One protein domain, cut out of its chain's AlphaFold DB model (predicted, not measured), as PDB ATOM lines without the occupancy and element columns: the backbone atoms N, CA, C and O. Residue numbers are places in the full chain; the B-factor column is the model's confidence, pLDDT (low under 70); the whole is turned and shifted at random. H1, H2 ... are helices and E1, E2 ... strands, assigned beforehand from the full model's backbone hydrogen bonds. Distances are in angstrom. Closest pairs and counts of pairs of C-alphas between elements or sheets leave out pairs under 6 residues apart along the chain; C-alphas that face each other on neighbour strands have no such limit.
ATOM      1  N   THR A  52      18.262  -5.009  14.161       68.50
ATOM      2  CA  THR A  52      18.466  -3.610  14.539       68.50
ATOM      3  C   THR A  52      19.559  -2.950  13.680       68.50
ATOM      4  O   THR A  52      20.439  -3.608  13.124       68.50
ATOM      5  N   ARG A  53      19.553  -1.612  13.552       72.56
ATOM      6  CA  ARG A  53      20.611  -0.867  12.825       72.56
ATOM      7  C   ARG A  53      22.015  -1.211  13.350       72.56
ATOM      8  O   ARG A  53      22.952  -1.286  12.562       72.56
ATOM      9  N   GLN A  54      22.142  -1.452  14.654       75.94
ATOM     10  CA  GLN A  54      23.385  -1.841  15.330       75.94
ATOM     11  C   GLN A  54      23.894  -3.211  14.859       75.94
ATOM     12  O   GLN A  54      25.087  -3.357  14.605       75.94
ATOM     13  N   GLU A  55      23.005  -4.186  14.646       70.81
ATOM     14  CA  GLU A  55      23.360  -5.504  14.102       70.81
ATOM     15  C   GLU A  55      23.935  -5.420  12.686       70.81
ATOM     16  O   GLU A  55      24.924  -6.083  12.370       70.81
ATOM     17  N   LEU A  56      23.348  -4.581  11.826       76.56
ATOM     18  CA  LEU A  56      23.865  -4.372  10.470       76.56
ATOM     19  C   LEU A  56      25.239  -3.703  10.488       76.56
ATOM     20  O   LEU A  56      26.114  -4.089   9.710       76.56
ATOM     21  N   LEU A  57      25.437  -2.734  11.386       81.69
ATOM     22  CA  LEU A  57      26.721  -2.062  11.557       81.69
ATOM     23  C   LEU A  57      27.789  -3.023  12.089       81.69
ATOM     24  O   LEU A  57      28.867  -3.067  11.504       81.69
ATOM     25  N   ALA A  58      27.478  -3.833  13.105       82.19
ATOM     26  CA  ALA A  58      28.377  -4.845  13.660       82.19
ATOM     27  C   ALA A  58      28.736  -5.925  12.623       82.19
ATOM     28  O   ALA A  58      29.908  -6.277  12.454       82.19
ATOM     29  N   LYS A  59      27.755  -6.397  11.842       83.25
ATOM     30  CA  LYS A  59      27.995  -7.324  10.728       83.25
ATOM     31  C   LYS A  59      28.926  -6.700   9.690       83.25
ATOM     32  O   LYS A  59      29.933  -7.312   9.343       83.25
ATOM     33  N   ALA A  60      28.651  -5.476   9.237       82.75
ATOM     34  CA  ALA A  60      29.522  -4.773   8.296       82.75
ATOM     35  C   ALA A  60      30.957  -4.625   8.838       82.75
ATOM     36  O   ALA A  60      31.901  -4.914   8.104       82.75
ATOM     37  N   SER A  61      31.121  -4.292  10.124       86.50
ATOM     38  CA  SER A  61      32.436  -4.198  10.768       86.50
ATOM     39  C   SER A  61      33.211  -5.519  10.720       86.50
ATOM     40  O   SER A  61      34.388  -5.534  10.365       86.50
ATOM     41  N   SER A  62      32.552  -6.652  10.994       85.62
ATOM     42  CA  SER A  62      33.205  -7.970  10.933       85.62
ATOM     43  C   SER A  62      33.675  -8.335   9.510       85.62
ATOM     44  O   SER A  62      34.778  -8.854   9.333       85.62
ATOM     45  N   TYR A  63      32.913  -7.974   8.468       84.00
ATOM     46  CA  TYR A  63      33.345  -8.129   7.069       84.00
ATOM     47  C   TYR A  63      34.468  -7.156   6.672       84.00
ATOM     48  O   TYR A  63      35.315  -7.500   5.839       84.00
ATOM     49  N   SER A  64      34.526  -5.962   7.272       85.88
ATOM     50  CA  SER A  64      35.680  -5.069   7.129       85.88
ATOM     51  C   SER A  64      36.948  -5.697   7.712       85.88
ATOM     52  O   SER A  64      37.991  -5.626   7.064       85.88
ATOM     53  N   GLY A  65      36.851  -6.400   8.847       84.06
ATOM     54  CA  GLY A  65      37.960  -7.178   9.413       84.06
ATOM     55  C   GLY A  65      38.476  -8.264   8.463       84.06
ATOM     56  O   GLY A  65      39.677  -8.342   8.204       84.06
ATOM     57  N   ILE A  66      37.573  -9.026   7.834       82.81
ATOM     58  CA  ILE A  66      37.939  -9.998   6.784       82.81
ATOM     59  C   ILE A  66      38.670  -9.308   5.629       82.81
ATOM     60  O   ILE A  66      39.671  -9.817   5.129       82.81
ATOM     61  N   THR A  67      38.177  -8.150   5.196       83.38
ATOM     62  CA  THR A  67      38.770  -7.403   4.079       83.38
ATOM     63  C   THR A  67      40.166  -6.888   4.425       83.38
ATOM     64  O   THR A  67      41.065  -6.971   3.590       83.38
ATOM     65  N   LYS A  68      40.379  -6.427   5.664       83.81
ATOM     66  CA  LYS A  68      41.697  -6.018   6.158       83.81
ATOM     67  C   LYS A  68      42.676  -7.191   6.183       83.81
ATOM     68  O   LYS A  68      43.791  -7.033   5.698       83.81
ATOM     69  N   LEU A  69      42.250  -8.361   6.668       79.88
ATOM     70  CA  LEU A  69      43.070  -9.575   6.624       79.88
ATOM     71  C   LEU A  69      43.418  -9.953   5.183       79.88
ATOM     72  O   LEU A  69      44.593 -10.115   4.875       79.88
ATOM     73  N   ARG A  70      42.438 -10.001   4.267       78.56
ATOM     74  CA  ARG A  70      42.708 -10.259   2.837       78.56
ATOM     75  C   ARG A  70      43.741  -9.293   2.268       78.56
ATOM     76  O   ARG A  70      44.626  -9.731   1.549       78.56
ATOM     77  N   ALA A  71      43.635  -8.005   2.583       78.25
ATOM     78  CA  ALA A  71      44.584  -7.005   2.109       78.25
ATOM     79  C   ALA A  71      46.005  -7.240   2.647       78.25
ATOM     80  O   ALA A  71      46.950  -7.107   1.884       78.25
ATOM     81  N   LEU A  72      46.153  -7.623   3.921       76.62
ATOM     82  CA  LEU A  72      47.457  -7.931   4.523       76.62
ATOM     83  C   LEU A  72      48.099  -9.176   3.902       76.62
ATOM     84  O   LEU A  72      49.283  -9.164   3.593       76.62
ATOM     85  N   PHE A  73      47.311 -10.225   3.675       73.50
ATOM     86  CA  PHE A  73      47.785 -11.473   3.074       73.50
ATOM     87  C   PHE A  73      48.068 -11.397   1.575       73.50
ATOM     88  O   PHE A  73      48.880 -12.174   1.075       73.50
ATOM     89  N   ASN A  74      47.366 -10.511   0.869       70.06
ATOM     90  CA  ASN A  74      47.547 -10.269  -0.562       70.06
ATOM     91  C   ASN A  74      48.574  -9.167  -0.843       70.06
ATOM     92  O   ASN A  74      48.771  -8.808  -2.006       70.06
ATOM     93  N   ASP A  75      49.175  -8.582   0.194       68.12
ATOM     94  CA  ASP A  75      50.225  -7.594   0.018       68.12
ATOM     95  C   ASP A  75      51.470  -8.291  -0.541       68.12
ATOM     96  O   ASP A  75      52.184  -9.000   0.162       68.12
ATOM     97  N   ASN A  76      51.679  -8.109  -1.844       56.47
ATOM     98  CA  ASN A  76      52.796  -8.663  -2.600       56.47
ATOM     99  C   ASN A  76      53.957  -7.668  -2.713       56.47
ATOM    100  O   ASN A  76      54.746  -7.770  -3.653       56.47
ATOM    101  N   SER A  77      54.040  -6.674  -1.823       61.53
ATOM    102  CA  SER A  77      55.235  -5.833  -1.755       61.53
ATOM    103  C   SER A  77      56.469  -6.715  -1.543       61.53
ATOM    104  O   SER A  77      56.502  -7.591  -0.674       61.53
ATOM    105  N   GLU A  78      57.459  -6.524  -2.412       50.84
ATOM    106  CA  GLU A  78      58.723  -7.252  -2.377       50.84
ATOM    107  C   GLU A  78      59.374  -7.062  -0.997       50.84
ATOM    108  O   GLU A  78      59.438  -5.944  -0.490       50.84
ATOM    109  N   GLY A  79      59.763  -8.163  -0.346       54.62
ATOM    110  CA  GLY A  79      60.391  -8.136   0.981       54.62
ATOM    111  C   GLY A  79      59.454  -8.217   2.194       54.62
ATOM    112  O   GLY A  79      59.951  -8.330   3.310       54.62
ATOM    113  N   ARG A  80      58.118  -8.233   2.046       64.25
ATOM    114  CA  ARG A  80      57.240  -8.439   3.216       64.25
ATOM    115  C   ARG A  80      57.266  -9.879   3.732       64.25
ATOM    116  O   ARG A  80      56.665 -10.782   3.152       64.25
ATOM    117  N   LEU A  81      57.882 -10.063   4.897       70.50
ATOM    118  CA  LEU A  81      57.904 -11.303   5.673       70.50
ATOM    119  C   LEU A  81      56.797 -11.368   6.740       70.50
ATOM    120  O   LEU A  81      56.774 -12.315   7.523       70.50
ATOM    121  N   PHE A  82      55.831 -10.436   6.735       69.56
ATOM    122  CA  PHE A  82      54.638 -10.460   7.604       69.56
ATOM    123  C   PHE A  82      54.009 -11.856   7.700       69.56
ATOM    124  O   PHE A  82      53.562 -12.287   8.762       69.56
ATOM    125  N   ASN A  83      54.009 -12.604   6.592       75.69
ATOM    126  CA  ASN A  83      53.356 -13.900   6.555       75.69
ATOM    127  C   ASN A  83      54.061 -15.001   7.387       75.69
ATOM    128  O   ASN A  83      53.478 -16.061   7.602       75.69
ATOM    129  N   TYR A  84      55.260 -14.758   7.918       79.12
ATOM    130  CA  TYR A  84      55.913 -15.659   8.874       79.12
ATOM    131  C   TYR A  84      55.259 -15.635  10.263       79.12
ATOM    132  O   TYR A  84      55.318 -16.635  10.979       79.12
ATOM    133  N   PHE A  85      54.540 -14.562  10.622       78.56
ATOM    134  CA  PHE A  85      53.750 -14.518  11.862       78.56
ATOM    135  C   PHE A  85      52.589 -15.530  11.876       78.56
ATOM    136  O   PHE A  85      51.993 -15.773  12.924       78.56
ATOM    137  N   TRP A  86      52.295 -16.175  10.741       76.31
ATOM    138  CA  TRP A  86      51.333 -17.281  10.642       76.31
ATOM    139  C   TRP A  86      51.894 -18.643  11.061       76.31
ATOM    140  O   TRP A  86      51.127 -19.601  11.167       76.31
ATOM    141  N   LEU A  87      53.206 -18.738  11.291       75.94
ATOM    142  CA  LEU A  87      53.901 -19.965  11.701       75.94
ATOM    143  C   LEU A  87      54.117 -20.050  13.216       75.94
ATOM    144  O   LEU A  87      54.630 -21.058  13.712       75.94
ATOM    145  N   VAL A  88      53.777 -18.990  13.948       76.94
ATOM    146  CA  VAL A  88      54.041 -18.856  15.381       76.94
ATOM    147  C   VAL A  88      52.758 -18.734  16.177       76.94
ATOM    148  O   VAL A  88      51.772 -18.179  15.695       76.94
ATOM    149  N   ASP A  89      52.799 -19.233  17.409       74.38
ATOM    150  CA  ASP A  89      51.708 -19.066  18.355       74.38
ATOM    151  C   ASP A  89      51.569 -17.580  18.714       74.38
ATOM    152  O   ASP A  89      52.514 -16.947  19.196       74.38
ATOM    153  N   ASN A  90      50.367 -17.045  18.491       74.38
ATOM    154  CA  ASN A  90      49.971 -15.706  18.916       74.38
ATOM    155  C   ASN A  90      48.685 -15.794  19.746       74.38
ATOM    156  O   ASN A  90      47.707 -16.416  19.318       74.38
ATOM    157  N   CYS A  91      48.691 -15.135  20.901       76.31
ATOM    158  CA  CYS A  91      47.562 -15.031  21.824       76.31
ATOM    159  C   CYS A  91      47.018 -13.600  21.800       76.31
ATOM    160  O   CYS A  91      47.789 -12.654  21.977       76.31
ATOM    161  N   SER A  92      45.709 -13.433  21.602       75.44
ATOM    162  CA  SER A  92      45.036 -12.129  21.709       75.44
ATOM    163  C   SER A  92      44.609 -11.856  23.153       75.44
ATOM    164  O   SER A  92      43.999 -12.727  23.766       75.44
ATOM    165  N   GLU A  93      44.813 -10.637  23.677       72.88
ATOM    166  CA  GLU A  93      44.279 -10.209  24.998       72.88
ATOM    167  C   GLU A  93      42.755 -10.364  25.102       72.88
ATOM    168  O   GLU A  93      42.195 -10.431  26.191       72.88
ATOM    169  N   LYS A  94      42.069 -10.413  23.958       75.81
ATOM    170  CA  LYS A  94      40.611 -10.540  23.872       75.81
ATOM    171  C   LYS A  94      40.136 -11.994  23.927       75.81
ATOM    172  O   LYS A  94      38.932 -12.241  23.958       75.81
ATOM    173  N   ALA A  95      41.050 -12.961  23.903       77.38
ATOM    174  CA  ALA A  95      40.725 -14.370  24.049       77.38
ATOM    175  C   ALA A  95      40.709 -14.761  25.533       77.38
ATOM    176  O   ALA A  95      41.660 -14.504  26.261       77.38
ATOM    177  N   ALA A  96      39.639 -15.430  25.974       71.38
ATOM    178  CA  ALA A  96      39.446 -15.801  27.381       71.38
ATOM    179  C   ALA A  96      40.519 -16.762  27.935       71.38
ATOM    180  O   ALA A  96      40.689 -16.859  29.145       71.38
ATOM    181  N   GLU A  97      41.217 -17.476  27.052       71.12
ATOM    182  CA  GLU A  97      42.264 -18.448  27.386       71.12
ATOM    183  C   GLU A  97      43.676 -17.823  27.407       71.12
ATOM    184  O   GLU A  97      44.646 -18.521  27.685       71.12
ATOM    185  N   CYS A  98      43.807 -16.522  27.117       68.69
ATOM    186  CA  CYS A  98      45.080 -15.801  27.078       68.69
ATOM    187  C   CYS A  98      45.206 -14.862  28.285       68.69
ATOM    188  O   CYS A  98      44.393 -13.955  28.449       68.69
ATOM    189  N   GLU A  99      46.251 -15.025  29.105       64.31
ATOM    190  CA  GLU A  99      46.514 -14.121  30.242       64.31
ATOM    191  C   GLU A  99      46.975 -12.718  29.794       64.31
ATOM    192  O   GLU A  99      46.664 -11.725  30.452       64.31
ATOM    193  N   SER A 100      47.690 -12.615  28.666       70.12
ATOM    194  CA  SER A 100      48.153 -11.350  28.071       70.12
ATOM    195  C   SER A 100      48.414 -11.480  26.564       70.12
ATOM    196  O   SER A 100      48.486 -12.595  26.037       70.12
ATOM    197  N   LEU A 101      48.610 -10.352  25.859       74.12
ATOM    198  CA  LEU A 101      49.054 -10.366  24.458       74.12
ATOM    199  C   LEU A 101      50.423 -11.037  24.413       74.12
ATOM    200  O   LEU A 101      51.365 -10.559  25.045       74.12
ATOM    201  N   ASN A 102      50.540 -12.118  23.654       75.44
ATOM    202  CA  ASN A 102      51.827 -12.745  23.402       75.44
ATOM    203  C   ASN A 102      51.937 -13.031  21.910       75.44
ATOM    204  O   ASN A 102      51.335 -13.982  21.411       75.44
ATOM    205  N   ILE A 103      52.652 -12.158  21.203       78.88
ATOM    206  CA  ILE A 103      53.009 -12.344  19.798       78.88
ATOM    207  C   ILE A 103      54.474 -12.740  19.778       78.88
ATOM    208  O   ILE A 103      55.354 -11.933  20.097       78.88
ATOM    209  N   SER A 104      54.720 -14.002  19.448       81.94
ATOM    210  CA  SER A 104      56.074 -14.535  19.388       81.94
ATOM    211  C   SER A 104      56.804 -13.945  18.183       81.94
ATOM    212  O   SER A 104      56.218 -13.784  17.115       81.94
ATOM    213  N   ASP A 105      58.089 -13.636  18.339       85.38
ATOM    214  CA  ASP A 105      58.933 -13.264  17.203       85.38
ATOM    215  C   ASP A 105      59.268 -14.525  16.380       85.38
ATOM    216  O   ASP A 105      59.878 -15.443  16.939       85.38
ATOM    217  N   PRO A 106      58.899 -14.610  15.085       84.81
ATOM    218  CA  PRO A 106      59.178 -15.765  14.231       84.81
ATOM    219  C   PRO A 106      60.646 -16.162  14.127       84.81
ATOM    220  O   PRO A 106      60.933 -17.338  13.901       84.81
ATOM    221  N   THR A 107      61.564 -15.218  14.323       86.06
ATOM    222  CA  THR A 107      63.011 -15.473  14.305       86.06
ATOM    223  C   THR A 107      63.492 -16.265  15.527       86.06
ATOM    224  O   THR A 107      64.452 -17.027  15.444       86.06
ATOM    225  N   ASN A 108      62.766 -16.159  16.644       87.75
ATOM    226  CA  ASN A 108      63.061 -16.823  17.917       87.75
ATOM    227  C   ASN A 108      62.210 -18.080  18.140       87.75
ATOM    228  O   ASN A 108      62.116 -18.597  19.254       87.75
ATOM    229  N   GLN A 109      61.524 -18.546  17.098       87.94
ATOM    230  CA  GLN A 109      60.697 -19.744  17.131       87.94
ATOM    231  C   GLN A 109      61.320 -20.818  16.255       87.94
ATOM    232  O   GLN A 109      61.868 -20.529  15.193       87.94
ATOM    233  N   TYR A 110      61.183 -22.069  16.686       87.94
ATOM    234  CA  TYR A 110      61.855 -23.195  16.054       87.94
ATOM    235  C   TYR A 110      60.858 -24.276  15.644       87.94
ATOM    236  O   TYR A 110      59.843 -24.510  16.308       87.94
ATOM    237  N   TRP A 111      61.136 -24.932  14.524       86.12
ATOM    238  CA  TRP A 111      60.563 -26.229  14.201       86.12
ATOM    239  C   TRP A 111      61.304 -27.293  15.004       86.12
ATOM    240  O   TRP A 111      62.529 -27.383  14.911       86.12
ATOM    241  N   ALA A 112      60.562 -28.104  15.759       75.19
ATOM    242  CA  ALA A 112      61.120 -29.301  16.370       75.19
ATOM    243  C   ALA A 112      61.547 -30.263  15.252       75.19
ATOM    244  O   ALA A 112      60.723 -30.685  14.438       75.19
ATOM    245  N   ASP A 113      62.842 -30.550  15.190       71.88
ATOM    246  CA  ASP A 113      63.447 -31.429  14.199       71.88
ATOM    247  C   ASP A 113      64.529 -32.261  14.882       71.88
ATOM    248  O   ASP A 113      65.607 -31.756  15.204       71.88
ATOM    249  N   ASP A 114      64.221 -33.539  15.097       68.12
ATOM    250  CA  ASP A 114      65.100 -34.481  15.795       68.12
ATOM    251  C   ASP A 114      66.443 -34.681  15.069       68.12
ATOM    252  O   ASP A 114      67.414 -35.128  15.676       68.12
ATOM    253  N   SER A 115      66.519 -34.356  13.771       78.75
ATOM    254  CA  SER A 115      67.718 -34.549  12.951       78.75
ATOM    255  C   SER A 115      68.598 -33.306  12.832       78.75
ATOM    256  O   SER A 115      69.810 -33.432  12.681       78.75
ATOM    257  N   TRP A 116      68.017 -32.106  12.931       86.31
ATOM    258  CA  TRP A 116      68.752 -30.851  12.741       86.31
ATOM    259  C   TRP A 116      69.759 -30.564  13.855       86.31
ATOM    260  O   TRP A 116      70.840 -30.034  13.598       86.31
ATOM    261  N   CYS A 117      69.387 -30.874  15.095       85.69
ATOM    262  CA  CYS A 117      70.234 -30.592  16.246       85.69
ATOM    263  C   CYS A 117      71.333 -31.631  16.453       85.69
ATOM    264  O   CYS A 117      72.324 -31.305  17.090       85.69
ATOM    265  N   ASP A 118      71.181 -32.849  15.919       77.69
ATOM    266  CA  ASP A 118      72.200 -33.912  15.967       77.69
ATOM    267  C   ASP A 118      72.831 -34.087  17.369       77.69
ATOM    268  O   ASP A 118      74.046 -34.170  17.513       77.69
ATOM    269  N   GLU A 119      71.988 -34.107  18.413       72.62
ATOM    270  CA  GLU A 119      72.376 -34.218  19.836       72.62
ATOM    271  C   GLU A 119      73.151 -33.003  20.417       72.62
ATOM    272  O   GLU A 119      73.654 -33.084  21.535       72.62
ATOM    273  N   GLU A 120      73.229 -31.861  19.717       78.81
ATOM    274  CA  GLU A 120      73.880 -30.635  20.213       78.81
ATOM    275  C   GLU A 120      73.115 -30.026  21.405       78.81
ATOM    276  O   GLU A 120      71.922 -29.713  21.327       78.81
ATOM    277  N   GLU A 121      73.829 -29.813  22.515       74.94
ATOM    278  CA  GLU A 121      73.304 -29.089  23.674       74.94
ATOM    279  C   GLU A 121      72.955 -27.643  23.283       74.94
ATOM    280  O   GLU A 121      73.738 -26.954  22.630       74.94
ATOM    281  N   ASN A 122      71.792 -27.152  23.723       79.44
ATOM    282  CA  ASN A 122      71.262 -25.813  23.414       79.44
ATOM    283  C   ASN A 122      70.815 -25.585  21.957       79.44
ATOM    284  O   ASN A 122      70.637 -24.438  21.544       79.44
ATOM    285  N   CYS A 123      70.572 -26.643  21.184       84.75
ATOM    286  CA  CYS A 123      69.884 -26.524  19.903       84.75
ATOM    287  C   CYS A 123      68.367 -26.718  20.069       84.75
ATOM    288  O   CYS A 123      67.902 -27.764  20.515       84.75
ATOM    289  N   ASN A 124      67.585 -25.705  19.678       86.38
ATOM    290  CA  ASN A 124      66.118 -25.706  19.796       86.38
ATOM    291  C   ASN A 124      65.393 -26.204  18.528       86.38
ATOM    292  O   ASN A 124      64.165 -26.272  18.505       86.38
ATOM    293  N   GLY A 125      66.140 -26.526  17.469       89.38
ATOM    294  CA  GLY A 125      65.621 -26.926  16.160       89.38
ATOM    295  C   GLY A 125      65.972 -25.930  15.055       89.38
ATOM    296  O   GLY A 125      66.943 -25.178  15.161       89.38
ATOM    297  N   ARG A 126      65.179 -25.927  13.978       89.75
ATOM    298  CA  ARG A 126      65.359 -25.031  12.817       89.75
ATOM    299  C   ARG A 126      64.567 -23.746  13.015       89.75
ATOM    300  O   ARG A 126      63.359 -23.831  13.230       89.75
ATOM    301  N   GLN A 127      65.196 -22.576  12.921       88.62
ATOM    302  CA  GLN A 127      64.465 -21.304  13.007       88.62
ATOM    303  C   GLN A 127      63.357 -21.211  11.951       88.62
ATOM    304  O   GLN A 127      63.556 -21.533  10.777       88.62
ATOM    305  N   LYS A 128      62.168 -20.766  12.375       86.12
ATOM    306  CA  LYS A 128      60.985 -20.668  11.507       86.12
ATOM    307  C   LYS A 128      61.092 -19.539  10.491       86.12
ATOM    308  O   LYS A 128      60.509 -19.656   9.414       86.12
ATOM    309  N   ALA A 129      61.805 -18.470  10.831       85.00
ATOM    310  CA  ALA A 129      62.015 -17.307   9.986       85.00
ATOM    311  C   ALA A 129      63.496 -16.906   9.962       85.00
ATOM    312  O   ALA A 129      64.195 -17.125  10.952       85.00
ATOM    313  N   PRO A 130      63.978 -16.314   8.857       82.56
ATOM    314  CA  PRO A 130      65.335 -15.792   8.797       82.56
ATOM    315  C   PRO A 130      65.485 -14.574   9.719       82.56
ATOM    316  O   PRO A 130      64.640 -13.677   9.713       82.56
ATOM    317  N   VAL A 131      66.573 -14.527  10.488       82.06
ATOM    318  CA  VAL A 131      66.923 -13.359  11.319       82.06
ATOM    319  C   VAL A 131      67.280 -12.165  10.434       82.06
ATOM    320  O   VAL A 131      66.799 -11.056  10.653       82.06
ATOM    321  N   CYS A 132      68.058 -12.422   9.382       76.44
ATOM    322  CA  CYS A 132      68.544 -11.430   8.431       76.44
ATOM    323  C   CYS A 132      67.989 -11.745   7.032       76.44
ATOM    324  O   CYS A 132      67.931 -12.908   6.629       76.44
ATOM    325  N   ILE A 133      67.615 -10.722   6.267       69.56
ATOM    326  CA  ILE A 133      67.331 -10.858   4.829       69.56
ATOM    327  C   ILE A 133      68.646 -10.622   4.074       69.56
ATOM    328  O   ILE A 133      69.447  -9.810   4.545       69.56
ATOM    329  N   PRO A 134      68.901 -11.284   2.926       62.47
ATOM    330  CA  PRO A 134      70.032 -10.921   2.089       62.47
ATOM    331  C   PRO A 134      70.033  -9.421   1.820       62.47
ATOM    332  O   PRO A 134      69.114  -8.878   1.202       62.47
ATOM    333  N   SER A 135      71.105  -8.784   2.276       52.50
ATOM    334  CA  SER A 135      71.513  -7.459   1.836       52.50
ATOM    335  C   SER A 135      70.638  -6.270   2.264       52.50
ATOM    336  O   SER A 135      70.844  -5.177   1.737       52.50
ATOM    337  N   GLU A 136      69.714  -6.424   3.223       57.84
ATOM    338  CA  GLU A 136      68.947  -5.306   3.803       57.84
ATOM    339  C   GLU A 136      68.647  -5.494   5.299       57.84
ATOM    340  O   GLU A 136      68.327  -6.589   5.768       57.84
ATOM    341  N   ASN A 137      68.664  -4.383   6.048       55.88
ATOM    342  CA  ASN A 137      68.152  -4.340   7.416       55.88
ATOM    343  C   ASN A 137      66.625  -4.472   7.397       55.88
ATOM    344  O   ASN A 137      65.906  -3.491   7.193       55.88
ATOM    345  N   TYR A 138      66.124  -5.677   7.648       68.12
ATOM    346  CA  TYR A 138      64.701  -5.912   7.834       68.12
ATOM    347  C   TYR A 138      64.316  -5.799   9.307       68.12
ATOM    348  O   TYR A 138      64.791  -6.550  10.156       68.12
ATOM    349  N   SER A 139      63.427  -4.859   9.630       73.44
ATOM    350  CA  SER A 139      62.946  -4.693  11.002       73.44
ATOM    351  C   SER A 139      61.767  -5.624  11.280       73.44
ATOM    352  O   SER A 139      60.607  -5.256  11.075       73.44
ATOM    353  N   TRP A 140      62.059  -6.805  11.831       79.94
ATOM    354  CA  TRP A 140      61.042  -7.694  12.409       79.94
ATOM    355  C   TRP A 140      60.191  -6.997  13.479       79.94
ATOM    356  O   TRP A 140      59.006  -7.297  13.614       79.94
ATOM    357  N   ALA A 141      60.752  -6.005  14.182       81.88
ATOM    358  CA  ALA A 141      60.033  -5.209  15.171       81.88
ATOM    359  C   ALA A 141      58.873  -4.404  14.557       81.88
ATOM    360  O   ALA A 141      57.797  -4.339  15.150       81.88
ATOM    361  N   ASN A 142      59.056  -3.836  13.359       81.50
ATOM    362  CA  ASN A 142      57.994  -3.090  12.676       81.50
ATOM    363  C   ASN A 142      56.836  -4.015  12.284       81.50
ATOM    364  O   ASN A 142      55.672  -3.685  12.507       81.50
ATOM    365  N   GLU A 143      57.147  -5.191  11.737       81.94
ATOM    366  CA  GLU A 143      56.129  -6.182  11.376       81.94
ATOM    367  C   GLU A 143      55.406  -6.710  12.608       81.94
ATOM    368  O   GLU A 143      54.174  -6.751  12.635       81.94
ATOM    369  N   LYS A 144      56.158  -7.023  13.669       84.88
ATOM    370  CA  LYS A 144      55.597  -7.426  14.956       84.88
ATOM    371  C   LYS A 144      54.615  -6.381  15.470       84.88
ATOM    372  O   LYS A 144      53.506  -6.738  15.848       84.88
ATOM    373  N   GLN A 145      54.968  -5.098  15.409       84.81
ATOM    374  CA  GLN A 145      54.092  -4.011  15.841       84.81
ATOM    375  C   GLN A 145      52.799  -3.937  15.012       84.81
ATOM    376  O   GLN A 145      51.726  -3.673  15.560       84.81
ATOM    377  N   VAL A 146      52.861  -4.180  13.697       81.75
ATOM    378  CA  VAL A 146      51.659  -4.256  12.845       81.75
ATOM    379  C   VAL A 146      50.753  -5.401  13.296       81.75
ATOM    380  O   VAL A 146      49.545  -5.196  13.430       81.75
ATOM    381  N   VAL A 147      51.318  -6.580  13.571       81.94
ATOM    382  CA  VAL A 147      50.568  -7.744  14.071       81.94
ATOM    383  C   VAL A 147      49.993  -7.455  15.464       81.94
ATOM    384  O   VAL A 147      48.803  -7.652  15.689       81.94
ATOM    385  N   GLU A 148      50.787  -6.911  16.386       83.81
ATOM    386  CA  GLU A 148      50.355  -6.561  17.744       83.81
ATOM    387  C   GLU A 148      49.197  -5.567  17.729       83.81
ATOM    388  O   GLU A 148      48.188  -5.789  18.396       83.81
ATOM    389  N   ASN A 149      49.278  -4.517  16.909       83.56
ATOM    390  CA  ASN A 149      48.203  -3.537  16.770       83.56
ATOM    391  C   ASN A 149      46.890  -4.163  16.276       83.56
ATOM    392  O   ASN A 149      45.818  -3.732  16.705       83.56
ATOM    393  N   LEU A 150      46.964  -5.180  15.410       81.62
ATOM    394  CA  LEU A 150      45.791  -5.886  14.892       81.62
ATOM    395  C   LEU A 150      45.066  -6.704  15.972       81.62
ATOM    396  O   LEU A 150      43.835  -6.762  15.938       81.62
ATOM    397  N   PHE A 151      45.795  -7.313  16.915       80.38
ATOM    398  CA  PHE A 151      45.220  -8.152  17.981       80.38
ATOM    399  C   PHE A 151      44.906  -7.394  19.272       80.38
ATOM    400  O   PHE A 151      43.947  -7.738  19.961       80.38
ATOM    401  N   ARG A 152      45.693  -6.367  19.602       81.44
ATOM    402  CA  ARG A 152      45.562  -5.610  20.851       81.44
ATOM    403  C   ARG A 152      44.362  -4.671  20.836       81.44
ATOM    404  O   ARG A 152      43.547  -4.663  21.755       81.44
ATOM    405  N   ASN A 153      44.242  -3.877  19.775       78.25
ATOM    406  CA  ASN A 153      43.299  -2.765  19.730       78.25
ATOM    407  C   ASN A 153      42.036  -3.116  18.946       78.25
ATOM    408  O   ASN A 153      42.017  -4.009  18.099       78.25
ATOM    409  N   SER A 154      40.955  -2.387  19.221       84.69
ATOM    410  CA  SER A 154      39.812  -2.373  18.312       84.69
ATOM    411  C   SER A 154      40.163  -1.580  17.060       84.69
ATOM    412  O   SER A 154      40.626  -0.442  17.128       84.69
ATOM    413  N   ASN A 155      39.957  -2.197  15.902       86.25
ATOM    414  CA  ASN A 155      40.314  -1.628  14.612       86.25
ATOM    415  C   ASN A 155      39.107  -0.882  14.041       86.25
ATOM    416  O   ASN A 155      38.134  -1.502  13.606       86.25
ATOM    417  N   TYR A 156      39.157   0.448  14.041       85.31
ATOM    418  CA  TYR A 156      38.057   1.284  13.560       85.31
ATOM    419  C   TYR A 156      37.935   1.266  12.029       85.31
ATOM    420  O   TYR A 156      38.922   1.273  11.292       85.31
ATOM    421  N   VAL A 157      36.696   1.242  11.541       83.44
ATOM    422  CA  VAL A 157      36.361   1.177  10.116       83.44
ATOM    423  C   VAL A 157      36.123   2.586   9.569       83.44
ATOM    424  O   VAL A 157      35.072   3.195   9.781       83.44
ATOM    425  N   GLY A 158      37.089   3.071   8.785       71.69
ATOM    426  CA  GLY A 158      37.061   4.394   8.156       71.69
ATOM    427  C   GLY A 158      37.538   5.519   9.081       71.69
ATOM    428  O   GLY A 158      37.822   5.305  10.254       71.69
ATOM    429  N   ASP A 167      25.863   8.321  14.367       71.75
ATOM    430  CA  ASP A 167      25.539   8.064  15.785       71.75
ATOM    431  C   ASP A 167      26.401   6.938  16.394       71.75
ATOM    432  O   ASP A 167      26.527   6.824  17.610       71.75
ATOM    433  N   PHE A 168      27.004   6.104  15.537       75.62
ATOM    434  CA  PHE A 168      27.802   4.943  15.924       75.62
ATOM    435  C   PHE A 168      29.118   4.896  15.147       75.62
ATOM    436  O   PHE A 168      29.137   5.089  13.924       75.62
ATOM    437  N   ASP A 169      30.184   4.563  15.859       82.06
ATOM    438  CA  ASP A 169      31.455   4.126  15.319       82.06
ATOM    439  C   ASP A 169      31.437   2.613  15.071       82.06
ATOM    440  O   ASP A 169      30.779   1.830  15.762       82.06
ATOM    441  N   GLN A 170      32.153   2.207  14.028       84.62
ATOM    442  CA  GLN A 170      32.288   0.818  13.608       84.62
ATOM    443  C   GLN A 170      33.714   0.374  13.889       84.62
ATOM    444  O   GLN A 170      34.651   1.032  13.441       84.62
ATOM    445  N   ALA A 171      33.879  -0.737  14.596       88.25
ATOM    446  CA  ALA A 171      35.188  -1.311  14.875       88.25
ATOM    447  C   ALA A 171      35.145  -2.833  14.763       88.25
ATOM    448  O   ALA A 171      34.068  -3.422  14.807       88.25
ATOM    449  N   PHE A 172      36.293  -3.479  14.601       89.38
ATOM    450  CA  PHE A 172      36.393  -4.932  14.670       89.38
ATOM    451  C   PHE A 172      37.598  -5.378  15.492       89.38
ATOM    452  O   PHE A 172      38.638  -4.716  15.529       89.38
ATOM    453  N   ASP A 173      37.448  -6.554  16.080       88.00
ATOM    454  CA  ASP A 173      38.416  -7.200  16.943       88.00
ATOM    455  C   ASP A 173      38.828  -8.540  16.340       88.00
ATOM    456  O   ASP A 173      37.999  -9.276  15.794       88.00
ATOM    457  N   LEU A 174      40.120  -8.852  16.433       84.50
ATOM    458  CA  LEU A 174      40.665 -10.150  16.058       84.50
ATOM    459  C   LEU A 174      40.974 -10.945  17.324       84.50
ATOM    460  O   LEU A 174      41.782 -10.537  18.161       84.50
ATOM    461  N   ILE A 175      40.320 -12.093  17.451       82.00
ATOM    462  CA  ILE A 175      40.427 -12.983  18.600       82.00
ATOM    463  C   ILE A 175      41.007 -14.307  18.110       82.00
ATOM    464  O   ILE A 175      40.444 -14.972  17.236       82.00
ATOM    465  N   SER A 176      42.146 -14.685  18.678       76.06
ATOM    466  CA  SER A 176      42.808 -15.960  18.421       76.06
ATOM    467  C   SER A 176      43.379 -16.520  19.715       76.06
ATOM    468  O   SER A 176      43.949 -15.765  20.503       76.06
ATOM    469  N   THR A 177      43.190 -17.824  19.923       61.50
ATOM    470  CA  THR A 177      43.673 -18.565  21.097       61.50
ATOM    471  C   THR A 177      44.988 -19.293  20.825       61.50
ATOM    472  O   THR A 177      45.779 -19.461  21.747       61.50
ATOM    473  N   LYS A 178      45.247 -19.726  19.580       65.69
ATOM    474  CA  LYS A 178      46.490 -20.400  19.167       65.69
ATOM    475  C   LYS A 178      46.604 -20.492  17.638       65.69
ATOM    476  O   LYS A 178      45.585 -20.638  16.963       65.69
ATOM    477  N   TYR A 179      47.823 -20.463  17.092       65.75
ATOM    478  CA  TYR A 179      48.092 -20.567  15.649       65.75
ATOM    479  C   TYR A 179      49.025 -21.741  15.354       65.75
ATOM    480  O   TYR A 179      50.147 -21.773  15.837       65.75
ATOM    481  N   ILE A 180      48.602 -22.693  14.517       63.06
ATOM    482  CA  ILE A 180      49.419 -23.872  14.195       63.06
ATOM    483  C   ILE A 180      49.554 -23.987  12.674       63.06
ATOM    484  O   ILE A 180      48.731 -24.601  11.995       63.06
ATOM    485  N   GLY A 181      50.606 -23.370  12.133       64.19
ATOM    486  CA  GLY A 181      51.074 -23.594  10.762       64.19
ATOM    487  C   GLY A 181      52.178 -24.654  10.707       64.19
ATOM    488  O   GLY A 181      52.872 -24.880  11.695       64.19
ATOM    489  N   THR A 182      52.356 -25.291   9.550       70.88
ATOM    490  CA  THR A 182      53.557 -26.084   9.224       70.88
ATOM    491  C   THR A 182      54.424 -25.318   8.222       70.88
ATOM    492  O   THR A 182      53.960 -24.343   7.632       70.88
ATOM    493  N   GLU A 183      55.659 -25.774   8.000       70.56
ATOM    494  CA  GLU A 183      56.577 -25.218   6.988       70.56
ATOM    495  C   GLU A 183      55.972 -25.230   5.566       70.56
ATOM    496  O   GLU A 183      56.220 -24.331   4.768       70.56
ATOM    497  N   ASP A 184      55.108 -26.202   5.258       68.75
ATOM    498  CA  ASP A 184      54.531 -26.349   3.918       68.75
ATOM    499  C   ASP A 184      53.177 -25.639   3.762       68.75
ATOM    500  O   ASP A 184      52.878 -25.072   2.705       68.75
ATOM    501  N   SER A 185      52.325 -25.687   4.791       67.75
ATOM    502  CA  SER A 185      50.979 -25.094   4.767       67.75
ATOM    503  C   SER A 185      50.344 -24.991   6.160       67.75
ATOM    504  O   SER A 185      50.782 -25.630   7.118       67.75
ATOM    505  N   GLY A 186      49.261 -24.226   6.286       64.50
ATOM    506  CA  GLY A 186      48.469 -24.181   7.516       64.50
ATOM    507  C   GLY A 186      47.028 -23.751   7.270       64.50
ATOM    508  O   GLY A 186      46.756 -22.970   6.355       64.50
ATOM    509  N   ILE A 187      46.104 -24.263   8.086       64.88
ATOM    510  CA  ILE A 187      44.732 -23.753   8.187       64.88
ATOM    511  C   ILE A 187      44.538 -23.285   9.622       64.88
ATOM    512  O   ILE A 187      44.501 -24.097  10.540       64.88
ATOM    513  N   ASN A 188      44.389 -21.979   9.797       69.06
ATOM    514  CA  ASN A 188      44.200 -21.360  11.102       69.06
ATOM    515  C   ASN A 188      42.782 -20.809  11.224       69.06
ATOM    516  O   ASN A 188      42.295 -20.183  10.289       69.06
ATOM    517  N   SER A 189      42.131 -21.004  12.370       73.06
ATOM    518  CA  SER A 189      40.797 -20.459  12.651       73.06
ATOM    519  C   SER A 189      40.913 -19.226  13.544       73.06
ATOM    520  O   SER A 189      41.347 -19.336  14.684       73.06
ATOM    521  N   ILE A 190      40.467 -18.071  13.057       78.88
ATOM    522  CA  ILE A 190      40.397 -16.806  13.802       78.88
ATOM    523  C   ILE A 190      38.932 -16.445  14.018       78.88
ATOM    524  O   ILE A 190      38.091 -16.666  13.143       78.88
ATOM    525  N   LEU A 191      38.618 -15.862  15.167       84.69
ATOM    526  CA  LEU A 191      37.319 -15.261  15.428       84.69
ATOM    527  C   LEU A 191      37.411 -13.746  15.210       84.69
ATOM    528  O   LEU A 191      38.242 -13.074  15.812       84.69
ATOM    529  N   ILE A 192      36.563 -13.208  14.340       86.62
ATOM    530  CA  ILE A 192      36.472 -11.769  14.076       86.62
ATOM    531  C   ILE A 192      35.186 -11.251  14.693       86.62
ATOM    532  O   ILE A 192      34.102 -11.635  14.260       86.62
ATOM    533  N   GLU A 193      35.293 -10.358  15.665       88.44
ATOM    534  CA  GLU A 193      34.145  -9.719  16.297       88.44
ATOM    535  C   GLU A 193      33.978  -8.298  15.760       88.44
ATOM    536  O   GLU A 193      34.811  -7.428  15.976       88.44
ATOM    537  N   GLY A 194      32.910  -8.053  15.011       87.19
ATOM    538  CA  GLY A 194      32.521  -6.718  14.583       87.19
ATOM    539  C   GLY A 194      31.671  -6.033  15.646       87.19
ATOM    540  O   GLY A 194      30.757  -6.644  16.191       87.19
ATOM    541  N   LEU A 195      31.947  -4.760  15.895       87.12
ATOM    542  CA  LEU A 195      31.356  -3.938  16.942       87.12
ATOM    543  C   LEU A 195      30.651  -2.715  16.346       87.12
ATOM    544  O   LEU A 195      31.078  -2.142  15.333       87.12
ATOM    545  N   SER A 196      29.578  -2.312  17.024       85.44
ATOM    546  CA  SER A 196      28.888  -1.031  16.868       85.44
ATOM    547  C   SER A 196      28.953  -0.286  18.202       85.44
ATOM    548  O   SER A 196      28.391  -0.755  19.198       85.44
ATOM    549  N   ILE A 197      29.616   0.868  18.233       82.50
ATOM    550  CA  ILE A 197      29.898   1.641  19.453       82.50
ATOM    551  C   ILE A 197      29.223   3.015  19.323       82.50
ATOM    552  O   ILE A 197      29.522   3.722  18.366       82.50
ATOM    553  N   PRO A 198      28.294   3.421  20.204       79.50
ATOM    554  CA  PRO A 198      27.715   4.765  20.174       79.50
ATOM    555  C   PRO A 198      28.799   5.812  20.444       79.50
ATOM    556  O   PRO A 198      29.564   5.641  21.384       79.50
ATOM    557  N   LYS A 199      28.850   6.916  19.692       73.19
ATOM    558  CA  LYS A 199      29.929   7.918  19.852       73.19
ATOM    559  C   LYS A 199      30.041   8.527  21.252       73.19
ATOM    560  O   LYS A 199      31.130   8.901  21.672       73.19
ATOM    561  N   ASP A 200      28.920   8.617  21.962       69.06
ATOM    562  CA  ASP A 200      28.843   9.280  23.267       69.06
ATOM    563  C   ASP A 200      29.162   8.332  24.441       69.06
ATOM    564  O   ASP A 200      29.137   8.746  25.600       69.06
ATOM    565  N   THR A 201      29.446   7.049  24.173       65.00
ATOM    566  CA  THR A 201      29.731   6.047  25.212       65.00
ATOM    567  C   THR A 201      30.774   5.029  24.752       65.00
ATOM    568  O   THR A 201      30.748   4.588  23.613       65.00
ATOM    569  N   ASN A 202      31.576   4.489  25.668       65.12
ATOM    570  CA  ASN A 202      32.425   3.324  25.367       65.12
ATOM    571  C   ASN A 202      31.655   1.984  25.425       65.12
ATOM    572  O   ASN A 202      32.263   0.920  25.533       65.12
ATOM    573  N   SER A 203      30.317   2.014  25.415       70.50
ATOM    574  CA  SER A 203      29.493   0.811  25.553       70.50
ATOM    575  C   SER A 203      29.291   0.116  24.204       70.50
ATOM    576  O   SER A 203      28.997   0.754  23.197       70.50
ATOM    577  N   ILE A 204      29.445  -1.208  24.157       74.19
ATOM    578  CA  ILE A 204      29.179  -1.983  22.938       74.19
ATOM    579  C   ILE A 204      27.661  -2.093  22.763       74.19
ATOM    580  O   ILE A 204      26.985  -2.722  23.574       74.19
ATOM    581  N   SER A 205      27.131  -1.492  21.696       72.50
ATOM    582  CA  SER A 205      25.693  -1.497  21.376       72.50
ATOM    583  C   SER A 205      25.257  -2.642  20.459       72.50
ATOM    584  O   SER A 205      24.069  -2.903  20.317       72.50
ATOM    585  N   GLY A 206      26.209  -3.328  19.824       77.00
ATOM    586  CA  GLY A 206      25.960  -4.510  19.004       77.00
ATOM    587  C   GLY A 206      27.265  -5.222  18.668       77.00
ATOM    588  O   GLY A 206      28.279  -4.559  18.437       77.00
ATOM    589  N   SER A 207      27.227  -6.557  18.638       83.69
ATOM    590  CA  SER A 207      28.364  -7.411  18.288       83.69
ATOM    591  C   SER A 207      27.971  -8.445  17.227       83.69
ATOM    592  O   SER A 207      26.821  -8.888  17.169       83.69
ATOM    593  N   ASN A 208      28.908  -8.819  16.358       83.25
ATOM    594  CA  ASN A 208      28.749  -9.930  15.422       83.25
ATOM    595  C   ASN A 208      30.066 -10.690  15.297       83.25
ATOM    596  O   ASN A 208      31.056 -10.120  14.840       83.25
ATOM    597  N   LYS A 209      30.071 -11.979  15.632       85.44
ATOM    598  CA  LYS A 209      31.274 -12.812  15.597       85.44
ATOM    599  C   LYS A 209      31.273 -13.701  14.353       85.44
ATOM    600  O   LYS A 209      30.289 -14.376  14.061       85.44
ATOM    601  N   LEU A 210      32.380 -13.710  13.617       82.19
ATOM    602  CA  LEU A 210      32.607 -14.535  12.432       82.19
ATOM    603  C   LEU A 210      33.783 -15.466  12.674       82.19
ATOM    604  O   LEU A 210      34.886 -14.997  12.949       82.19
ATOM    605  N   ARG A 211      33.578 -16.778  12.517       80.56
ATOM    606  CA  ARG A 211      34.705 -17.715  12.458       80.56
ATOM    607  C   ARG A 211      35.266 -17.758  11.044       80.56
ATOM    608  O   ARG A 211      34.537 -17.996  10.076       80.56
ATOM    609  N   VAL A 212      36.569 -17.540  10.949       77.31
ATOM    610  CA  VAL A 212      37.295 -17.368   9.702       77.31
ATOM    611  C   VAL A 212      38.483 -18.315   9.679       77.31
ATOM    612  O   VAL A 212      39.422 -18.154  10.450       77.31
ATOM    613  N   ASN A 213      38.462 -19.276   8.760       77.12
ATOM    614  CA  ASN A 213      39.598 -20.152   8.522       77.12
ATOM    615  C   ASN A 213      40.467 -19.558   7.424       77.12
ATOM    616  O   ASN A 213      40.011 -19.370   6.295       77.12
ATOM    617  N   ILE A 214      41.720 -19.282   7.751       74.69
ATOM    618  CA  ILE A 214      42.706 -18.759   6.824       74.69
ATOM    619  C   ILE A 214      43.639 -19.881   6.426       74.69
ATOM    620  O   ILE A 214      44.292 -20.493   7.272       74.69
ATOM    621  N   GLN A 215      43.687 -20.137   5.127       74.69
ATOM    622  CA  GLN A 215      44.631 -21.064   4.544       74.69
ATOM    623  C   GLN A 215      45.840 -20.290   4.036       74.69
ATOM    624  O   GLN A 215      45.693 -19.412   3.182       74.69
ATOM    625  N   VAL A 216      47.022 -20.647   4.527       72.69
ATOM    626  CA  VAL A 216      48.304 -20.120   4.059       72.69
ATOM    627  C   VAL A 216      49.025 -21.222   3.295       72.69
ATOM    628  O   VAL A 216      49.127 -22.354   3.772       72.69
ATOM    629  N   ASN A 217      49.495 -20.884   2.100       73.44
ATOM    630  CA  ASN A 217      50.343 -21.741   1.284       73.44
ATOM    631  C   ASN A 217      51.770 -21.199   1.294       73.44
ATOM    632  O   ASN A 217      51.965 -19.985   1.283       73.44
ATOM    633  N   SER A 218      52.750 -22.096   1.256       76.62
ATOM    634  CA  SER A 218      54.124 -21.738   0.928       76.62
ATOM    635  C   SER A 218      54.345 -21.827  -0.589       76.62
ATOM    636  O   SER A 218      53.901 -22.770  -1.247       76.62
ATOM    637  N   GLU A 219      55.023 -20.835  -1.160       76.94
ATOM    638  CA  GLU A 219      55.457 -20.814  -2.559       76.94
ATOM    639  C   GLU A 219      56.953 -20.487  -2.608       76.94
ATOM    640  O   GLU A 219      57.429 -19.636  -1.860       76.94
ATOM    641  N   THR A 220      57.711 -21.151  -3.479       82.00
ATOM    642  CA  THR A 220      59.098 -20.757  -3.768       82.00
ATOM    643  C   THR A 220      59.050 -19.834  -4.981       82.00
ATOM    644  O   THR A 220      58.634 -20.262  -6.057       82.00
ATOM    645  N   ARG A 689      51.928 -17.159   1.594       71.81
ATOM    646  CA  ARG A 689      50.863 -16.347   0.996       71.81
ATOM    647  C   ARG A 689      49.492 -16.849   1.417       71.81
ATOM    648  O   ARG A 689      49.265 -18.054   1.547       71.81
ATOM    649  N   GLY A 690      48.556 -15.922   1.609       68.94
ATOM    650  CA  GLY A 690      47.164 -16.280   1.861       68.94
ATOM    651  C   GLY A 690      46.547 -16.920   0.618       68.94
ATOM    652  O   GLY A 690      46.454 -16.289  -0.428       68.94
ATOM    653  N   LYS A 691      46.103 -18.173   0.728       70.38
ATOM    654  CA  LYS A 691      45.442 -18.901  -0.361       70.38
ATOM    655  C   LYS A 691      43.942 -18.648  -0.376       70.38
ATOM    656  O   LYS A 691      43.343 -18.407  -1.419       70.38
ATOM    657  N   SER A 692      43.307 -18.780   0.784       68.00
ATOM    658  CA  SER A 692      41.863 -18.626   0.901       68.00
ATOM    659  C   SER A 692      41.456 -18.227   2.312       68.00
ATOM    660  O   SER A 692      42.159 -18.487   3.288       68.00
ATOM    661  N   ILE A 693      40.296 -17.581   2.394       69.06
ATOM    662  CA  ILE A 693      39.628 -17.262   3.648       69.06
ATOM    663  C   ILE A 693      38.232 -17.878   3.587       69.06
ATOM    664  O   ILE A 693      37.386 -17.403   2.825       69.06
ATOM    665  N   ILE A 694      38.011 -18.934   4.370       71.06
ATOM    666  CA  ILE A 694      36.765 -19.702   4.432       71.06
ATOM    667  C   ILE A 694      35.971 -19.256   5.660       71.06
ATOM    668  O   ILE A 694      36.484 -19.251   6.777       71.06
ATOM    669  N   LEU A 695      34.710 -18.887   5.453       70.75
ATOM    670  CA  LEU A 695      33.806 -18.449   6.513       70.75
ATOM    671  C   LEU A 695      32.969 -19.634   7.001       70.75
ATOM    672  O   LEU A 695      32.361 -20.305   6.169       70.75
ATOM    673  N   TRP A 696      32.924 -19.879   8.312       57.94
ATOM    674  CA  TRP A 696      32.251 -21.066   8.860       57.94
ATOM    675  C   TRP A 696      30.947 -20.772   9.599       57.94
ATOM    676  O   TRP A 696      30.043 -21.594   9.505       57.94
ATOM    677  N   ASP A 697      30.803 -19.630  10.287       57.06
ATOM    678  CA  ASP A 697      29.529 -19.287  10.940       57.06
ATOM    679  C   ASP A 697      29.436 -17.824  11.417       57.06
ATOM    680  O   ASP A 697      30.465 -17.178  11.648       57.06
ATOM    681  N   THR A 698      28.207 -17.327  11.611       54.88
ATOM    682  CA  THR A 698      27.899 -16.074  12.335       54.88
ATOM    683  C   THR A 698      27.387 -16.401  13.737       54.88
ATOM    684  O   THR A 698      26.225 -16.776  13.888       54.88
ATOM    685  N   LEU A 699      28.211 -16.219  14.768       55.28
ATOM    686  CA  LEU A 699      27.778 -16.313  16.166       55.28
ATOM    687  C   LEU A 699      27.264 -14.934  16.613       55.28
ATOM    688  O   LEU A 699      27.965 -13.928  16.480       55.28
ATOM    689  N   ARG A 700      26.020 -14.871  17.097       52.78
ATOM    690  CA  ARG A 700      25.377 -13.628  17.552       52.78
ATOM    691  C   ARG A 700      25.321 -13.609  19.078       52.78
ATOM    692  O   ARG A 700      24.638 -14.450  19.647       52.78
ATOM    693  N   ASP A 701      25.978 -12.636  19.708       44.72
ATOM    694  CA  ASP A 701      25.816 -12.341  21.135       44.72
ATOM    695  C   ASP A 701      25.208 -10.946  21.297       44.72
ATOM    696  O   ASP A 701      25.779  -9.939  20.862       44.72
ATOM    697  N   PHE A 702      24.050 -10.883  21.952       47.44
ATOM    698  CA  PHE A 702      23.376  -9.631  22.272       47.44
ATOM    699  C   PHE A 702      23.269  -9.484  23.782       47.44
ATOM    700  O   PHE A 702      22.632 -10.296  24.454       47.44
TER     701      PHE A 702
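What this domain is: This is residues 52 to 158, 167 to 220 and 689 to 702 of the 705 residues of an uncharacterized protein of Prochlorococcus marinus (strain MIT 9301) (UniProt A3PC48). A strongly twisted sheet of four strands, E1 to E4, curls round one long helix, H1, with the short H2 on the same face and H3 grazing the sheet. A long unnamed stretch, residues 88 to 139, reaches as far as 34 A from the mean of the C-alphas. The 175 printed residues hold three named helices, then four strands, a mixed class; the sheet's order is E1, E2, E3, E4, antiparallel throughout. The whole is compact, with a radius of gyration of the C-alphas of 18.1 A, yet elongated, spanning 61 by 33 by 27 A.

How they stand to each other: H1, residues 53 to 73, is on the sheet of E1, residues 168 to 175, E2, residues 185 to 198, E3, residues 206 to 220, and E4, residues 689 to 699; its closest C-alphas to E2 are Ser 62 and Gly 194, 3.9 A. H2, residues 82 to 87, makes two layers with H1, helices on one face of the sheet, at a height over the sheet of 9.3 A. H3, residues 140 to 152, only grazes the sheet with residues 150 to 152, and with residues 143 to 147 only just touches H2, by 3 pairs of C-alphas within 8 A, the closest Phe 82 and Glu 143, 5.9 A. E1, E2 and E3 form a meander of two hairpins, each strand antiparallel to the one before; N 173 and O 193 are 2.8 A apart, N 190 and O 212 2.8 A. E3 and E4 pair at N 213 and O 694, 2.8 A. Every O i to N i+4 pair is within hydrogen-bond range in H1 and H3; H2 has 0 of 2, but 3 of 3 O i to N i+3 pairs.

Where its parts are: H1 begins at C-alpha 53 (20.611, -0.867, 12.825) and is 30.8 A long. E2 is 40.9 A and E3 43.4 A. E4, 27.6 A, bends by 53 degrees at residue 696 and ends at C-alpha 699 (27.778, -16.313, 16.166).

The domain as a whole: The C-alphas of Glu 119 and Asp 167, the two farthest apart, are 63.2 A apart. Residues 159 to 166 and 221 to 688 are not printed, with C-alpha gaps of 14.3 A and 10.5 A. The link H2 to H3 is long, 52 residues. Mean pLDDT of the printed part is 75.7; 40 residues are under 70, among them 696 to 702.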